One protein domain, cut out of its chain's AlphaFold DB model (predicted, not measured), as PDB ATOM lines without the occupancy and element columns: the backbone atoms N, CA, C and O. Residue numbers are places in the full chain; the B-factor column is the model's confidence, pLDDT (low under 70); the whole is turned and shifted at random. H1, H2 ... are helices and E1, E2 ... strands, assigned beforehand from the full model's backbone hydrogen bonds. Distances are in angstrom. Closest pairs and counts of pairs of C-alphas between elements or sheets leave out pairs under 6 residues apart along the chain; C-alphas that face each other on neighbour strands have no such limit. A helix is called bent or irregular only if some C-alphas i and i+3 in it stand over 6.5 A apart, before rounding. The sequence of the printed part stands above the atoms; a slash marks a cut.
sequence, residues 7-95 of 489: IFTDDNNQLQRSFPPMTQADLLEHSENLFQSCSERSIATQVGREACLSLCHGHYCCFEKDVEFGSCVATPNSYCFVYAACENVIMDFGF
ATOM      1  N   ILE A   7     -37.970   2.722 -41.845       60.53
ATOM      2  CA  ILE A   7     -38.004   3.019 -40.423       60.53
ATOM      3  C   ILE A   7     -39.344   3.687 -40.124       60.53
ATOM      4  O   ILE A   7     -39.554   4.844 -40.494       60.53
ATOM      5  N   PHE A   8     -40.235   2.975 -39.441       54.00
ATOM      6  CA  PHE A   8     -41.453   3.546 -38.875       54.00
ATOM      7  C   PHE A   8     -41.285   3.729 -37.367       54.00
ATOM      8  O   PHE A   8     -40.684   2.901 -36.691       54.00
ATOM      9  N   THR A   9     -41.812   4.823 -36.827       46.97
ATOM     10  CA  THR A   9     -42.026   4.973 -35.384       46.97
ATOM     11  C   THR A   9     -43.475   4.614 -35.093       46.97
ATOM     12  O   THR A   9     -44.363   5.270 -35.646       46.97
ATOM     13  N   ASP A  10     -43.721   3.594 -34.273       56.69
ATOM     14  CA  ASP A  10     -45.078   3.294 -33.800       56.69
ATOM     15  C   ASP A  10     -45.572   4.371 -32.806       56.69
ATOM     16  O   ASP A  10     -44.820   5.257 -32.386       56.69
ATOM     17  N   ASP A  11     -46.841   4.286 -32.394       61.44
ATOM     18  CA  ASP A  11     -47.441   5.201 -31.410       61.44
ATOM     19  C   ASP A  11     -46.767   5.139 -30.016       61.44
ATOM     20  O   ASP A  11     -46.955   6.043 -29.196       61.44
ATOM     21  N   ASN A  12     -45.941   4.119 -29.745       65.38
ATOM     22  CA  ASN A  12     -45.104   3.982 -28.549       65.38
ATOM     23  C   ASN A  12     -43.657   4.466 -28.754       65.38
ATOM     24  O   ASN A  12     -42.830   4.308 -27.851       65.38
ATOM     25  N   ASN A  13     -43.347   5.090 -29.896       57.22
ATOM     26  CA  ASN A  13     -42.017   5.576 -30.258       57.22
ATOM     27  C   ASN A  13     -40.964   4.454 -30.389       57.22
ATOM     28  O   ASN A  13     -39.769   4.705 -30.215       57.22
ATOM     29  N   GLN A  14     -41.391   3.221 -30.690       56.72
ATOM     30  CA  GLN A  14     -40.476   2.145 -31.057       56.72
ATOM     31  C   GLN A  14     -40.179   2.198 -32.556       56.72
ATOM     32  O   GLN A  14     -41.078   2.313 -33.388       56.72
ATOM     33  N   LEU A  15     -38.887   2.148 -32.886       61.12
ATOM     34  CA  LEU A  15     -38.391   2.111 -34.256       61.12
ATOM     35  C   LEU A  15     -38.656   0.710 -34.830       61.12
ATOM     36  O   LEU A  15     -37.854  -0.201 -34.648       61.12
ATOM     37  N   GLN A  16     -39.784   0.524 -35.505       63.59
ATOM     38  CA  GLN A  16     -40.074  -0.713 -36.218       63.59
ATOM     39  C   GLN A  16     -39.425  -0.627 -37.599       63.59
ATOM     40  O   GLN A  16     -39.827   0.166 -38.455       63.59
ATOM     41  N   ARG A  17     -38.368  -1.418 -37.795       69.44
ATOM     42  CA  ARG A  17     -37.847  -1.705 -39.131       69.44
ATOM     43  C   ARG A  17     -38.832  -2.668 -39.779       69.44
ATOM     44  O   ARG A  17     -39.185  -3.665 -39.164       69.44
ATOM     45  N   SER A  18     -39.295  -2.366 -40.981       79.25
ATOM     46  CA  SER A  18     -40.007  -3.346 -41.796       79.25
ATOM     47  C   SER A  18     -39.450  -3.350 -43.205       79.25
ATOM     48  O   SER A  18     -39.059  -2.311 -43.758       79.25
ATOM     49  N   PHE A  19     -39.381  -4.545 -43.770       86.31
ATOM     50  CA  PHE A  19     -39.000  -4.730 -45.156       86.31
ATOM     51  C   PHE A  19     -40.248  -4.635 -46.042       86.31
ATOM     52  O   PHE A  19     -41.357  -4.987 -45.610       86.31
ATOM     53  N   PRO A  20     -40.109  -4.103 -47.269       87.50
ATOM     54  CA  PRO A  20     -41.192  -4.123 -48.240       87.50
ATOM     55  C   PRO A  20     -41.641  -5.568 -48.492       87.50
ATOM     56  O   PRO A  20     -40.779  -6.427 -48.669       87.50
ATOM     57  N   PRO A  21     -42.953  -5.844 -48.537       88.94
ATOM     58  CA  PRO A  21     -43.426  -7.177 -48.869       88.94
ATOM     59  C   PRO A  21     -43.032  -7.535 -50.306       88.94
ATOM     60  O   PRO A  21     -43.120  -6.688 -51.201       88.94
ATOM     61  N   MET A  22     -42.636  -8.786 -50.519       90.38
ATOM     62  CA  MET A  22     -42.339  -9.364 -51.831       90.38
ATOM     63  C   MET A  22     -43.369 -10.440 -52.176       90.38
ATOM     64  O   MET A  22     -43.983 -11.033 -51.287       90.38
ATOM     65  N   THR A  23     -43.608 -10.671 -53.469       92.31
ATOM     66  CA  THR A  23     -44.421 -11.820 -53.891       92.31
ATOM     67  C   THR A  23     -43.588 -13.100 -53.837       92.31
ATOM     68  O   THR A  23     -42.365 -13.039 -53.902       92.31
ATOM     69  N   GLN A  24     -44.231 -14.270 -53.764       85.62
ATOM     70  CA  GLN A  24     -43.521 -15.557 -53.794       85.62
ATOM     71  C   GLN A  24     -42.648 -15.710 -55.051       85.62
ATOM     72  O   GLN A  24     -41.513 -16.160 -54.952       85.62
ATOM     73  N   ALA A  25     -43.141 -15.266 -56.212       83.44
ATOM     74  CA  ALA A  25     -42.373 -15.288 -57.456       83.44
ATOM     75  C   ALA A  25     -41.136 -14.372 -57.398       83.44
ATOM     76  O   ALA A  25     -40.076 -14.755 -57.883       83.44
ATOM     77  N   ASP A  26     -41.255 -13.191 -56.776       92.00
ATOM     78  CA  ASP A  26     -40.109 -12.294 -56.579       92.00
ATOM     79  C   ASP A  26     -39.085 -12.910 -55.613       92.00
ATOM     80  O   ASP A  26     -37.887 -12.784 -55.844       92.00
ATOM     81  N   LEU A  27     -39.545 -13.571 -54.542       91.12
ATOM     82  CA  LEU A  27     -38.678 -14.230 -53.557       91.12
ATOM     83  C   LEU A  27     -37.883 -15.373 -54.186       91.12
ATOM     84  O   LEU A  27     -36.685 -15.475 -53.942       91.12
ATOM     85  N   LEU A  28     -38.532 -16.172 -55.033       84.81
ATOM     86  CA  LEU A  28     -37.896 -17.253 -55.775       84.81
ATOM     87  C   LEU A  28     -36.874 -16.728 -56.795       84.81
ATOM     88  O   LEU A  28     -35.725 -17.158 -56.798       84.81
ATOM     89  N   GLU A  29     -37.250 -15.744 -57.622       87.88
ATOM     90  CA  GLU A  29     -36.298 -15.116 -58.555       87.88
ATOM     91  C   GLU A  29     -35.103 -14.525 -57.785       87.88
ATOM     92  O   GLU A  29     -33.969 -14.533 -58.267       87.88
ATOM     93  N   HIS A  30     -35.327 -14.011 -56.572       91.81
ATOM     94  CA  HIS A  30     -34.257 -13.465 -55.751       91.81
ATOM     95  C   HIS A  30     -33.340 -14.541 -55.159       91.81
ATOM     96  O   HIS A  30     -32.122 -14.370 -55.238       91.81
ATOM     97  N   SER A  31     -33.885 -15.639 -54.619       89.12
ATOM     98  CA  SER A  31     -33.084 -16.735 -54.054       89.12
ATOM     99  C   SER A  31     -32.223 -17.402 -55.124       89.12
ATOM    100  O   SER A  31     -31.032 -17.602 -54.903       89.12
ATOM    101  N   GLU A  32     -32.769 -17.643 -56.320       85.44
ATOM    102  CA  GLU A  32     -32.022 -18.207 -57.453       85.44
ATOM    103  C   GLU A  32     -30.846 -17.307 -57.873       85.44
ATOM    104  O   GLU A  32     -29.721 -17.775 -58.069       85.44
ATOM    105  N   ASN A  33     -31.084 -15.995 -57.984       89.44
ATOM    106  CA  ASN A  33     -30.044 -15.031 -58.350       89.44
ATOM    107  C   ASN A  33     -28.946 -14.931 -57.283       89.44
ATOM    108  O   ASN A  33     -27.761 -14.813 -57.617       89.44
ATOM    109  N   LEU A  34     -29.334 -14.962 -56.006       92.94
ATOM    110  CA  LEU A  34     -28.413 -14.968 -54.875       92.94
ATOM    111  C   LEU A  34     -27.570 -16.233 -54.864       92.94
ATOM    112  O   LEU A  34     -26.351 -16.131 -54.785       92.94
ATOM    113  N   PHE A  35     -28.185 -17.399 -55.036       86.50
ATOM    114  CA  PHE A  35     -27.477 -18.670 -55.107       86.50
ATOM    115  C   PHE A  35     -26.407 -18.668 -56.210       86.50
ATOM    116  O   PHE A  35     -25.240 -18.971 -55.959       86.50
ATOM    117  N   GLN A  36     -26.763 -18.232 -57.423       85.62
ATOM    118  CA  GLN A  36     -25.817 -18.157 -58.543       85.62
ATOM    119  C   GLN A  36     -24.677 -17.163 -58.274       85.62
ATOM    120  O   GLN A  36     -23.497 -17.468 -58.482       85.62
ATOM    121  N   SER A  37     -25.015 -15.970 -57.785       91.94
ATOM    122  CA  SER A  37     -24.039 -14.896 -57.572       91.94
ATOM    123  C   SER A  37     -23.138 -15.153 -56.366       91.94
ATOM    124  O   SER A  37     -21.980 -14.743 -56.376       91.94
ATOM    125  N   CYS A  38     -23.648 -15.838 -55.344       94.19
ATOM    126  CA  CYS A  38     -22.971 -16.109 -54.077       94.19
ATOM    127  C   CYS A  38     -22.455 -17.552 -53.952       94.19
ATOM    128  O   CYS A  38     -22.073 -17.975 -52.860       94.19
ATOM    129  N   SER A  39     -22.414 -18.311 -55.051       87.94
ATOM    130  CA  SER A  39     -21.742 -19.612 -55.080       87.94
ATOM    131  C   SER A  39     -20.245 -19.465 -54.778       87.94
ATOM    132  O   SER A  39     -19.644 -18.434 -55.092       87.94
ATOM    133  N   GLU A  40     -19.617 -20.510 -54.228       85.94
ATOM    134  CA  GLU A  40     -18.173 -20.527 -53.929       85.94
ATOM    135  C   GLU A  40     -17.318 -20.132 -55.144       85.94
ATOM    136  O   GLU A  40     -16.358 -19.365 -55.031       85.94
ATOM    137  N   ARG A  41     -17.707 -20.604 -56.336       81.44
ATOM    138  CA  ARG A  41     -17.034 -20.272 -57.596       81.44
ATOM    139  C   ARG A  41     -17.151 -18.782 -57.918       81.44
ATOM    140  O   ARG A  41     -16.155 -18.166 -58.291       81.44
ATOM    141  N   SER A  42     -18.341 -18.208 -57.772       88.38
ATOM    142  CA  SER A  42     -18.588 -16.794 -58.063       88.38
ATOM    143  C   SER A  42     -17.804 -15.886 -57.110       88.38
ATOM    144  O   SER A  42     -17.110 -14.973 -57.565       88.38
ATOM    145  N   ILE A  43     -17.826 -16.169 -55.801       92.62
ATOM    146  CA  ILE A  43     -17.137 -15.342 -54.792       92.62
ATOM    147  C   ILE A  43     -15.606 -15.481 -54.821       92.62
ATOM    148  O   ILE A  43     -14.899 -14.601 -54.321       92.62
ATOM    149  N   ALA A  44     -15.072 -16.541 -55.438       83.38
ATOM    150  CA  ALA A  44     -13.636 -16.688 -55.674       83.38
ATOM    151  C   ALA A  44     -13.087 -15.616 -56.638       83.38
ATOM    152  O   ALA A  44     -11.893 -15.311 -56.611       83.38
ATOM    153  N   THR A  45     -13.952 -15.008 -57.456       87.00
ATOM    154  CA  THR A  45     -13.607 -13.884 -58.338       87.00
ATOM    155  C   THR A  45     -13.988 -12.547 -57.696       87.00
ATOM    156  O   THR A  45     -14.952 -12.461 -56.934       87.00
ATOM    157  N   GLN A  46     -13.259 -11.469 -58.008       84.75
ATOM    158  CA  GLN A  46     -13.609 -10.136 -57.497       84.75
ATOM    159  C   GLN A  46     -14.978  -9.671 -58.019       84.75
ATOM    160  O   GLN A  46     -15.793  -9.177 -57.243       84.75
ATOM    161  N   VAL A  47     -15.247  -9.872 -59.313       86.19
ATOM    162  CA  VAL A  47     -16.500  -9.452 -59.959       86.19
ATOM    163  C   VAL A  47     -17.699 -10.203 -59.375       86.19
ATOM    164  O   VAL A  47     -18.674  -9.572 -58.966       86.19
ATOM    165  N   GLY A  48     -17.624 -11.533 -59.264       88.88
ATOM    166  CA  GLY A  48     -18.712 -12.334 -58.694       88.88
ATOM    167  C   GLY A  48     -18.958 -12.026 -57.216       88.88
ATOM    168  O   GLY A  48     -20.103 -11.898 -56.787       88.88
ATOM    169  N   ARG A  49     -17.898 -11.777 -56.440       91.50
ATOM    170  CA  ARG A  49     -18.014 -11.304 -55.052       91.50
ATOM    171  C   ARG A  49     -18.722  -9.956 -54.943       91.50
ATOM    172  O   ARG A  49     -19.588  -9.800 -54.084       91.50
ATOM    173  N   GLU A  50     -18.359  -8.979 -55.770       88.69
ATOM    174  CA  GLU A  50     -19.017  -7.666 -55.782       88.69
ATOM    175  C   GLU A  50     -20.496  -7.785 -56.183       88.69
ATOM    176  O   GLU A  50     -21.350  -7.141 -55.565       88.69
ATOM    177  N   ALA A  51     -20.815  -8.661 -57.140       92.00
ATOM    178  CA  ALA A  51     -22.189  -8.974 -57.522       92.00
ATOM    179  C   ALA A  51     -22.983  -9.584 -56.353       92.00
ATOM    180  O   ALA A  51     -24.048  -9.067 -56.005       92.00
ATOM    181  N   CYS A  52     -22.436 -10.607 -55.684       95.69
ATOM    182  CA  CYS A  52     -23.040 -11.206 -54.492       95.69
ATOM    183  C   CYS A  52     -23.275 -10.166 -53.390       95.69
ATOM    184  O   CYS A  52     -24.395 -10.001 -52.910       95.69
ATOM    185  N   LEU A  53     -22.248  -9.385 -53.032       92.88
ATOM    186  CA  LEU A  53     -22.362  -8.332 -52.020       92.88
ATOM    187  C   LEU A  53     -23.447  -7.314 -52.363       92.88
ATOM    188  O   LEU A  53     -24.180  -6.871 -51.478       92.88
ATOM    189  N   SER A  54     -23.566  -6.943 -53.637       93.31
ATOM    190  CA  SER A  54     -24.604  -6.021 -54.085       93.31
ATOM    191  C   SER A  54     -26.013  -6.589 -53.890       93.31
ATOM    192  O   SER A  54     -26.917  -5.816 -53.569       93.31
ATOM    193  N   LEU A  55     -26.214  -7.897 -54.077       94.25
ATOM    194  CA  LEU A  55     -27.505  -8.557 -53.848       94.25
ATOM    195  C   LEU A  55     -27.808  -8.710 -52.351       94.25
ATOM    196  O   LEU A  55     -28.910  -8.404 -51.911       94.25
ATOM    197  N   CYS A  56     -26.803  -9.071 -51.552       95.38
ATOM    198  CA  CYS A  56     -26.917  -9.226 -50.098       95.38
ATOM    199  C   CYS A  56     -27.094  -7.899 -49.343       95.38
ATOM    200  O   CYS A  56     -27.466  -7.867 -48.164       95.38
ATOM    201  N   HIS A  57     -26.798  -6.779 -50.002       90.81
ATOM    202  CA  HIS A  57     -26.799  -5.470 -49.377       90.81
ATOM    203  C   HIS A  57     -28.182  -5.101 -48.816       90.81
ATOM    204  O   HIS A  57     -29.128  -4.811 -49.547       90.81
ATOM    205  N   GLY A  58     -28.250  -4.960 -47.492       87.94
ATOM    206  CA  GLY A  58     -29.468  -4.595 -46.760       87.94
ATOM    207  C   GLY A  58     -30.048  -5.730 -45.920       87.94
ATOM    208  O   GLY A  58     -30.856  -5.440 -45.044       87.94
ATOM    209  N   HIS A  59     -29.571  -6.963 -46.121       93.06
ATOM    210  CA  HIS A  59     -30.008  -8.155 -45.385       93.06
ATOM    211  C   HIS A  59     -28.868  -8.827 -44.605       93.06
ATOM    212  O   HIS A  59     -29.032  -9.919 -44.083       93.06
ATOM    213  N   TYR A  60     -27.726  -8.149 -44.416       89.38
ATOM    214  CA  TYR A  60     -26.646  -8.642 -43.541       89.38
ATOM    215  C   TYR A  60     -27.093  -8.879 -42.092       89.38
ATOM    216  O   TYR A  60     -26.502  -9.687 -41.388       89.38
ATOM    217  N   CYS A  61     -28.156  -8.201 -41.655       91.06
ATOM    218  CA  CYS A  61     -28.767  -8.423 -40.348       91.06
ATOM    219  C   CYS A  61     -29.386  -9.819 -40.184       91.06
ATOM    220  O   CYS A  61     -29.716 -10.184 -39.062       91.06
ATOM    221  N   CYS A  62     -29.565 -10.588 -41.261       91.19
ATOM    222  CA  CYS A  62     -30.013 -11.977 -41.183       91.19
ATOM    223  C   CYS A  62     -28.947 -12.913 -40.601       91.19
ATOM    224  O   CYS A  62     -29.295 -13.979 -40.119       91.19
ATOM    225  N   PHE A  63     -27.675 -12.504 -40.615       88.50
ATOM    226  CA  PHE A  63     -26.533 -13.315 -40.172       88.50
ATOM    227  C   PHE A  63     -25.940 -12.822 -38.847       88.50
ATOM    228  O   PHE A  63     -24.905 -13.309 -38.398       88.50
ATOM    229  N   GLU A  64     -26.568 -11.820 -38.230       86.88
ATOM    230  CA  GLU A  64     -26.212 -11.365 -36.892       86.88
ATOM    231  C   GLU A  64     -26.959 -12.233 -35.875       86.88
ATOM    232  O   GLU A  64     -28.192 -12.197 -35.823       86.88
ATOM    233  N   LYS A  65     -26.213 -13.009 -35.082       79.38
ATOM    234  CA  LYS A  65     -26.776 -13.950 -34.094       79.38
ATOM    235  C   LYS A  65     -27.369 -13.227 -32.885       79.38
ATOM    236  O   LYS A  65     -28.348 -13.643 -32.281       79.38
ATOM    237  N   ASP A  66     -26.810 -12.072 -32.550       74.62
ATOM    238  CA  ASP A  66     -27.251 -11.304 -31.398       74.62
ATOM    239  C   ASP A  66     -28.363 -10.313 -31.782       74.62
ATOM    240  O   ASP A  66     -28.146  -9.298 -32.454       74.62
ATOM    241  N   VAL A  67     -29.573 -10.527 -31.252       71.38
ATOM    242  CA  VAL A  67     -30.685  -9.553 -31.352       71.38
ATOM    243  C   VAL A  67     -30.310  -8.161 -30.849       71.38
ATOM    244  O   VAL A  67     -30.823  -7.162 -31.356       71.38
ATOM    245  N   GLU A  68     -29.389  -8.072 -29.887       79.50
ATOM    246  CA  GLU A  68     -28.890  -6.799 -29.365       79.50
ATOM    247  C   GLU A  68     -28.056  -6.030 -30.404       79.50
ATOM    248  O   GLU A  68     -28.090  -4.795 -30.428       79.50
ATOM    249  N   PHE A  69     -27.380  -6.735 -31.319       79.25
ATOM    250  CA  PHE A  69     -26.578  -6.140 -32.392       79.25
ATOM    251  C   PHE A  69     -27.360  -5.915 -33.693       79.25
ATOM    252  O   PHE A  69     -26.816  -5.419 -34.680       79.25
ATOM    253  N   GLY A  70     -28.679  -6.115 -33.654       80.62
ATOM    254  CA  GLY A  70     -29.580  -5.710 -34.726       80.62
ATOM    255  C   GLY A  70     -29.887  -6.811 -35.729       80.62
ATOM    256  O   GLY A  70     -30.129  -6.485 -36.896       80.62
ATOM    257  N   SER A  71     -29.925  -8.067 -35.266       85.81
ATOM    258  CA  SER A  71     -30.527  -9.172 -36.010       85.81
ATOM    259  C   SER A  71     -31.911  -8.790 -36.535       85.81
ATOM    260  O   SER A  71     -32.715  -8.164 -35.832       85.81
ATOM    261  N   CYS A  72     -32.190  -9.141 -37.787       89.81
ATOM    262  CA  CYS A  72     -33.488  -8.899 -38.408       89.81
ATOM    263  C   CYS A  72     -34.277 -10.174 -38.697       89.81
ATOM    264  O   CYS A  72     -35.344 -10.076 -39.295       89.81
ATOM    265  N   VAL A  73     -33.823 -11.336 -38.225       86.25
ATOM    266  CA  VAL A  73     -34.495 -12.622 -38.465       86.25
ATOM    267  C   VAL A  73     -35.963 -12.579 -38.016       86.25
ATOM    268  O   VAL A  73     -36.862 -12.875 -38.798       86.25
ATOM    269  N   ALA A  74     -36.228 -12.042 -36.821       83.81
ATOM    270  CA  ALA A  74     -37.580 -11.867 -36.280       83.81
ATOM    271  C   ALA A  74     -38.367 -10.670 -36.868       83.81
ATOM    272  O   ALA A  74     -39.482 -10.377 -36.431       83.81
ATOM    273  N   THR A  75     -37.790  -9.917 -37.811       86.06
ATOM    274  CA  THR A  75     -38.455  -8.752 -38.409       86.06
ATOM    275  C   THR A  75     -39.424  -9.206 -39.502       86.06
ATOM    276  O   THR A  75     -39.014  -9.959 -40.377       86.06
ATOM    277  N   PRO A  76     -40.675  -8.711 -39.536       86.19
ATOM    278  CA  PRO A  76     -41.607  -9.060 -40.602       86.19
ATOM    279  C   PRO A  76     -41.048  -8.746 -41.993       86.19
ATOM    280  O   PRO A  76     -40.526  -7.645 -42.221       86.19
ATOM    281  N   ASN A  77     -41.233  -9.691 -42.920       89.12
ATOM    282  CA  ASN A  77     -40.737  -9.639 -44.298       89.12
ATOM    283  C   ASN A  77     -39.204  -9.568 -44.410       89.12
ATOM    284  O   ASN A  77     -38.696  -9.078 -45.415       89.12
ATOM    285  N   SER A  78     -38.447  -9.977 -43.387       89.50
ATOM    286  CA  SER A  78     -36.988 -10.053 -43.511       89.50
ATOM    287  C   SER A  78     -36.555 -11.082 -44.550       89.50
ATOM    288  O   SER A  78     -35.507 -10.895 -45.165       89.50
ATOM    289  N   TYR A  79     -37.374 -12.118 -44.775       92.75
ATOM    290  CA  TYR A  79     -37.155 -13.167 -45.766       92.75
ATOM    291  C   TYR A  79     -35.744 -13.747 -45.676       92.75
ATOM    292  O   TYR A  79     -35.100 -13.996 -46.694       92.75
ATOM    293  N   CYS A  80     -35.226 -13.914 -44.455       92.00
ATOM    294  CA  CYS A  80     -33.811 -14.223 -44.253       92.00
ATOM    295  C   CYS A  80     -33.392 -15.541 -44.920       92.00
ATOM    296  O   CYS A  80     -32.259 -15.644 -45.384       92.00
ATOM    297  N   PHE A  81     -34.322 -16.488 -45.074       88.19
ATOM    298  CA  PHE A  81     -34.103 -17.728 -45.822       88.19
ATOM    299  C   PHE A  81     -33.723 -17.494 -47.297       88.19
ATOM    300  O   PHE A  81     -32.828 -18.157 -47.807       88.19
ATOM    301  N   VAL A  82     -34.313 -16.496 -47.972       92.31
ATOM    302  CA  VAL A  82     -33.974 -16.140 -49.368       92.31
ATOM    303  C   VAL A  82     -32.524 -15.684 -49.486       92.31
ATOM    304  O   VAL A  82     -31.887 -15.874 -50.519       92.31
ATOM    305  N   TYR A  83     -31.999 -15.087 -48.416       93.56
ATOM    306  CA  TYR A  83     -30.649 -14.555 -48.378       93.56
ATOM    307  C   TYR A  83     -29.608 -15.555 -47.893       93.56
ATOM    308  O   TYR A  83     -28.444 -15.182 -47.910       93.56
ATOM    309  N   ALA A  84     -29.955 -16.796 -47.534       89.62
ATOM    310  CA  ALA A  84     -29.014 -17.775 -46.973       89.62
ATOM    311  C   ALA A  84     -27.682 -17.880 -47.755       89.62
ATOM    312  O   ALA A  84     -26.615 -17.917 -47.148       89.62
ATOM    313  N   ALA A  85     -27.709 -17.775 -49.092       90.06
ATOM    314  CA  ALA A  85     -26.505 -17.780 -49.935       90.06
ATOM    315  C   ALA A  85     -25.474 -16.685 -49.609       90.06
ATOM    316  O   ALA A  85     -24.280 -16.843 -49.864       90.06
ATOM    317  N   CYS A  86     -25.917 -15.567 -49.035       94.31
ATOM    318  CA  CYS A  86     -25.062 -14.468 -48.605       94.31
ATOM    319  C   CYS A  86     -24.094 -14.852 -47.488       94.31
ATOM    320  O   CYS A  86     -23.097 -14.155 -47.293       94.31
ATOM    321  N   GLU A  87     -24.343 -15.940 -46.763       89.69
ATOM    322  CA  GLU A  87     -23.434 -16.394 -45.720       89.69
ATOM    323  C   GLU A  87     -22.046 -16.726 -46.286       89.69
ATOM    324  O   GLU A  87     -21.033 -16.329 -45.707       89.69
ATOM    325  N   ASN A  88     -21.990 -17.304 -47.493       87.88
ATOM    326  CA  ASN A  88     -20.744 -17.639 -48.186       87.88
ATOM    327  C   ASN A  88     -19.815 -16.426 -48.332       87.88
ATOM    328  O   ASN A  88     -18.606 -16.517 -48.114       87.88
ATOM    329  N   VAL A  89     -20.376 -15.260 -48.681       89.50
ATOM    330  CA  VAL A  89     -19.572 -14.051 -48.875       89.50
ATOM    331  C   VAL A  89     -19.185 -13.404 -47.547       89.50
ATOM    332  O   VAL A  89     -18.117 -12.805 -47.463       89.50
ATOM    333  N   ILE A  90     -20.009 -13.536 -46.504       86.12
ATOM    334  CA  ILE A  90     -19.740 -12.992 -45.163       86.12
ATOM    335  C   ILE A  90     -18.630 -13.789 -44.472       86.12
ATOM    336  O   ILE A  90     -17.702 -13.188 -43.921       86.12
ATOM    337  N   MET A  91     -18.684 -15.121 -44.546       78.81
ATOM    338  CA  MET A  91     -17.670 -15.998 -43.957       78.81
ATOM    339  C   MET A  91     -16.275 -15.729 -44.535       78.81
ATOM    340  O   MET A  91     -15.303 -15.667 -43.782       78.81
ATOM    341  N   ASP A  92     -16.167 -15.456 -45.837       75.62
ATOM    342  CA  ASP A  92     -14.874 -15.182 -46.475       75.62
ATOM    343  C   ASP A  92     -14.199 -13.887 -45.959       75.62
ATOM    344  O   ASP A  92     -12.970 -13.788 -45.889       75.62
ATOM    345  N   PHE A  93     -14.976 -12.898 -45.491       68.19
ATOM    346  CA  PHE A  93     -14.418 -11.707 -44.829       68.19
ATOM    347  C   PHE A  93     -13.937 -11.979 -43.401       68.19
ATOM    348  O   PHE A  93     -13.001 -11.320 -42.936       68.19
ATOM    349  N   GLY A  94     -14.545 -12.946 -42.710       57.62
ATOM    350  CA  GLY A  94     -14.189 -13.318 -41.340       57.62
ATOM    351  C   GLY A  94     -12.797 -13.947 -41.223       57.62
ATOM    352  O   GLY A  94     -12.104 -13.729 -40.228       57.62
ATOM    353  N   PHE A  95     -12.336 -14.656 -42.257       48.69
ATOM    354  CA  PHE A  95     -11.103 -15.447 -42.186       48.69
ATOM    355  C   PHE A  95      -9.800 -14.685 -42.459       48.69
ATOM    356  O   PHE A  95      -8.724 -15.189 -42.133       48.69
TER     357      PHE A  95
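What this domain is: This is residues 7 to 95 of the 489 residues of the protein "Hypothetical protein" of Skeletonema marinoi (UniProt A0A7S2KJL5). Three helices, H1, H3 and H5, form a small up-and-down bundle, each running against the one before it, with short H2 at one end of the longest axis and the small hairpin E1-E2 at the other. Short H4 and a long loop, residues 64 to 79, lie between hairpin and H5. The printed part has 89 residues, in the order E1 E2 H1 H2 H3 H4 H5; it is mostly helix, with a two-stranded antiparallel sheet. It is only just compact, close to loose, with a radius of gyration of the C-alphas of 14.3 A, and flat, spanning 47 by 33 by 17 A.

Where its parts are: E1, residues 7 to 9, begins at C-alpha 7 (-38.004, 3.019, -40.423), and E2 is residues 15 to 18. H1, residues 24 to 37, is 19.9 A long. H2 is residues 40 to 43, H3 residues 46 to 56, 15.3 A, and H4 residues 60 to 63. H5, residues 80 to 94, 19.9 A, ends at C-alpha 94 (-14.189, -13.318, -41.340); it is irregular, C-alphas 82 and 85 being 7.7 A apart.

How they stand to each other: H5 is the hub. Its residues 82 to 86 alone touch H1, at a shallow tilt of 21 degrees, the same way; the closest C-alphas, Ser 31 and Val 82, are 4.8 A apart. Its residues 83 to 89 alone touch H3, at a steep tilt of 42 degrees, opposite ways, closest at C-alphas Cys 56 and Cys 86, 5.8 A. H4 touches H5 at C-alphas Cys 62 and Cys 80, their closest, 5.4 A. H2 only just touches residues 88 to 89 of H5, with 3 pairs of C-alphas within 8 A, the closest Ile 43 and Val 89, 6.5 A. H1 touches H3 with residues 34 to 37 alone, a shallow tilt of 24 degrees, opposite ways; C-alphas Ser 37 and Cys 52 are closest, 4.9 A. In the hairpin E1 and E2, N 8 and O 16 are 3.0 A apart, within hydrogen-bond range. Every O i to N i+4 pair is within range in H1 and H3, 4 of 11 in H5, with 9 of 12 O i to N i+3 pairs; H2 and H4 are too short for an O i to N i+4 pair.

The domain as a whole: The C-alphas farthest apart, of Asp 11 and Arg 41, are 47.5 A apart. The printed part has no cut, and H4 to H5 is the long link. Residues 7 to 17 and 93 to 95 have pLDDT under 70.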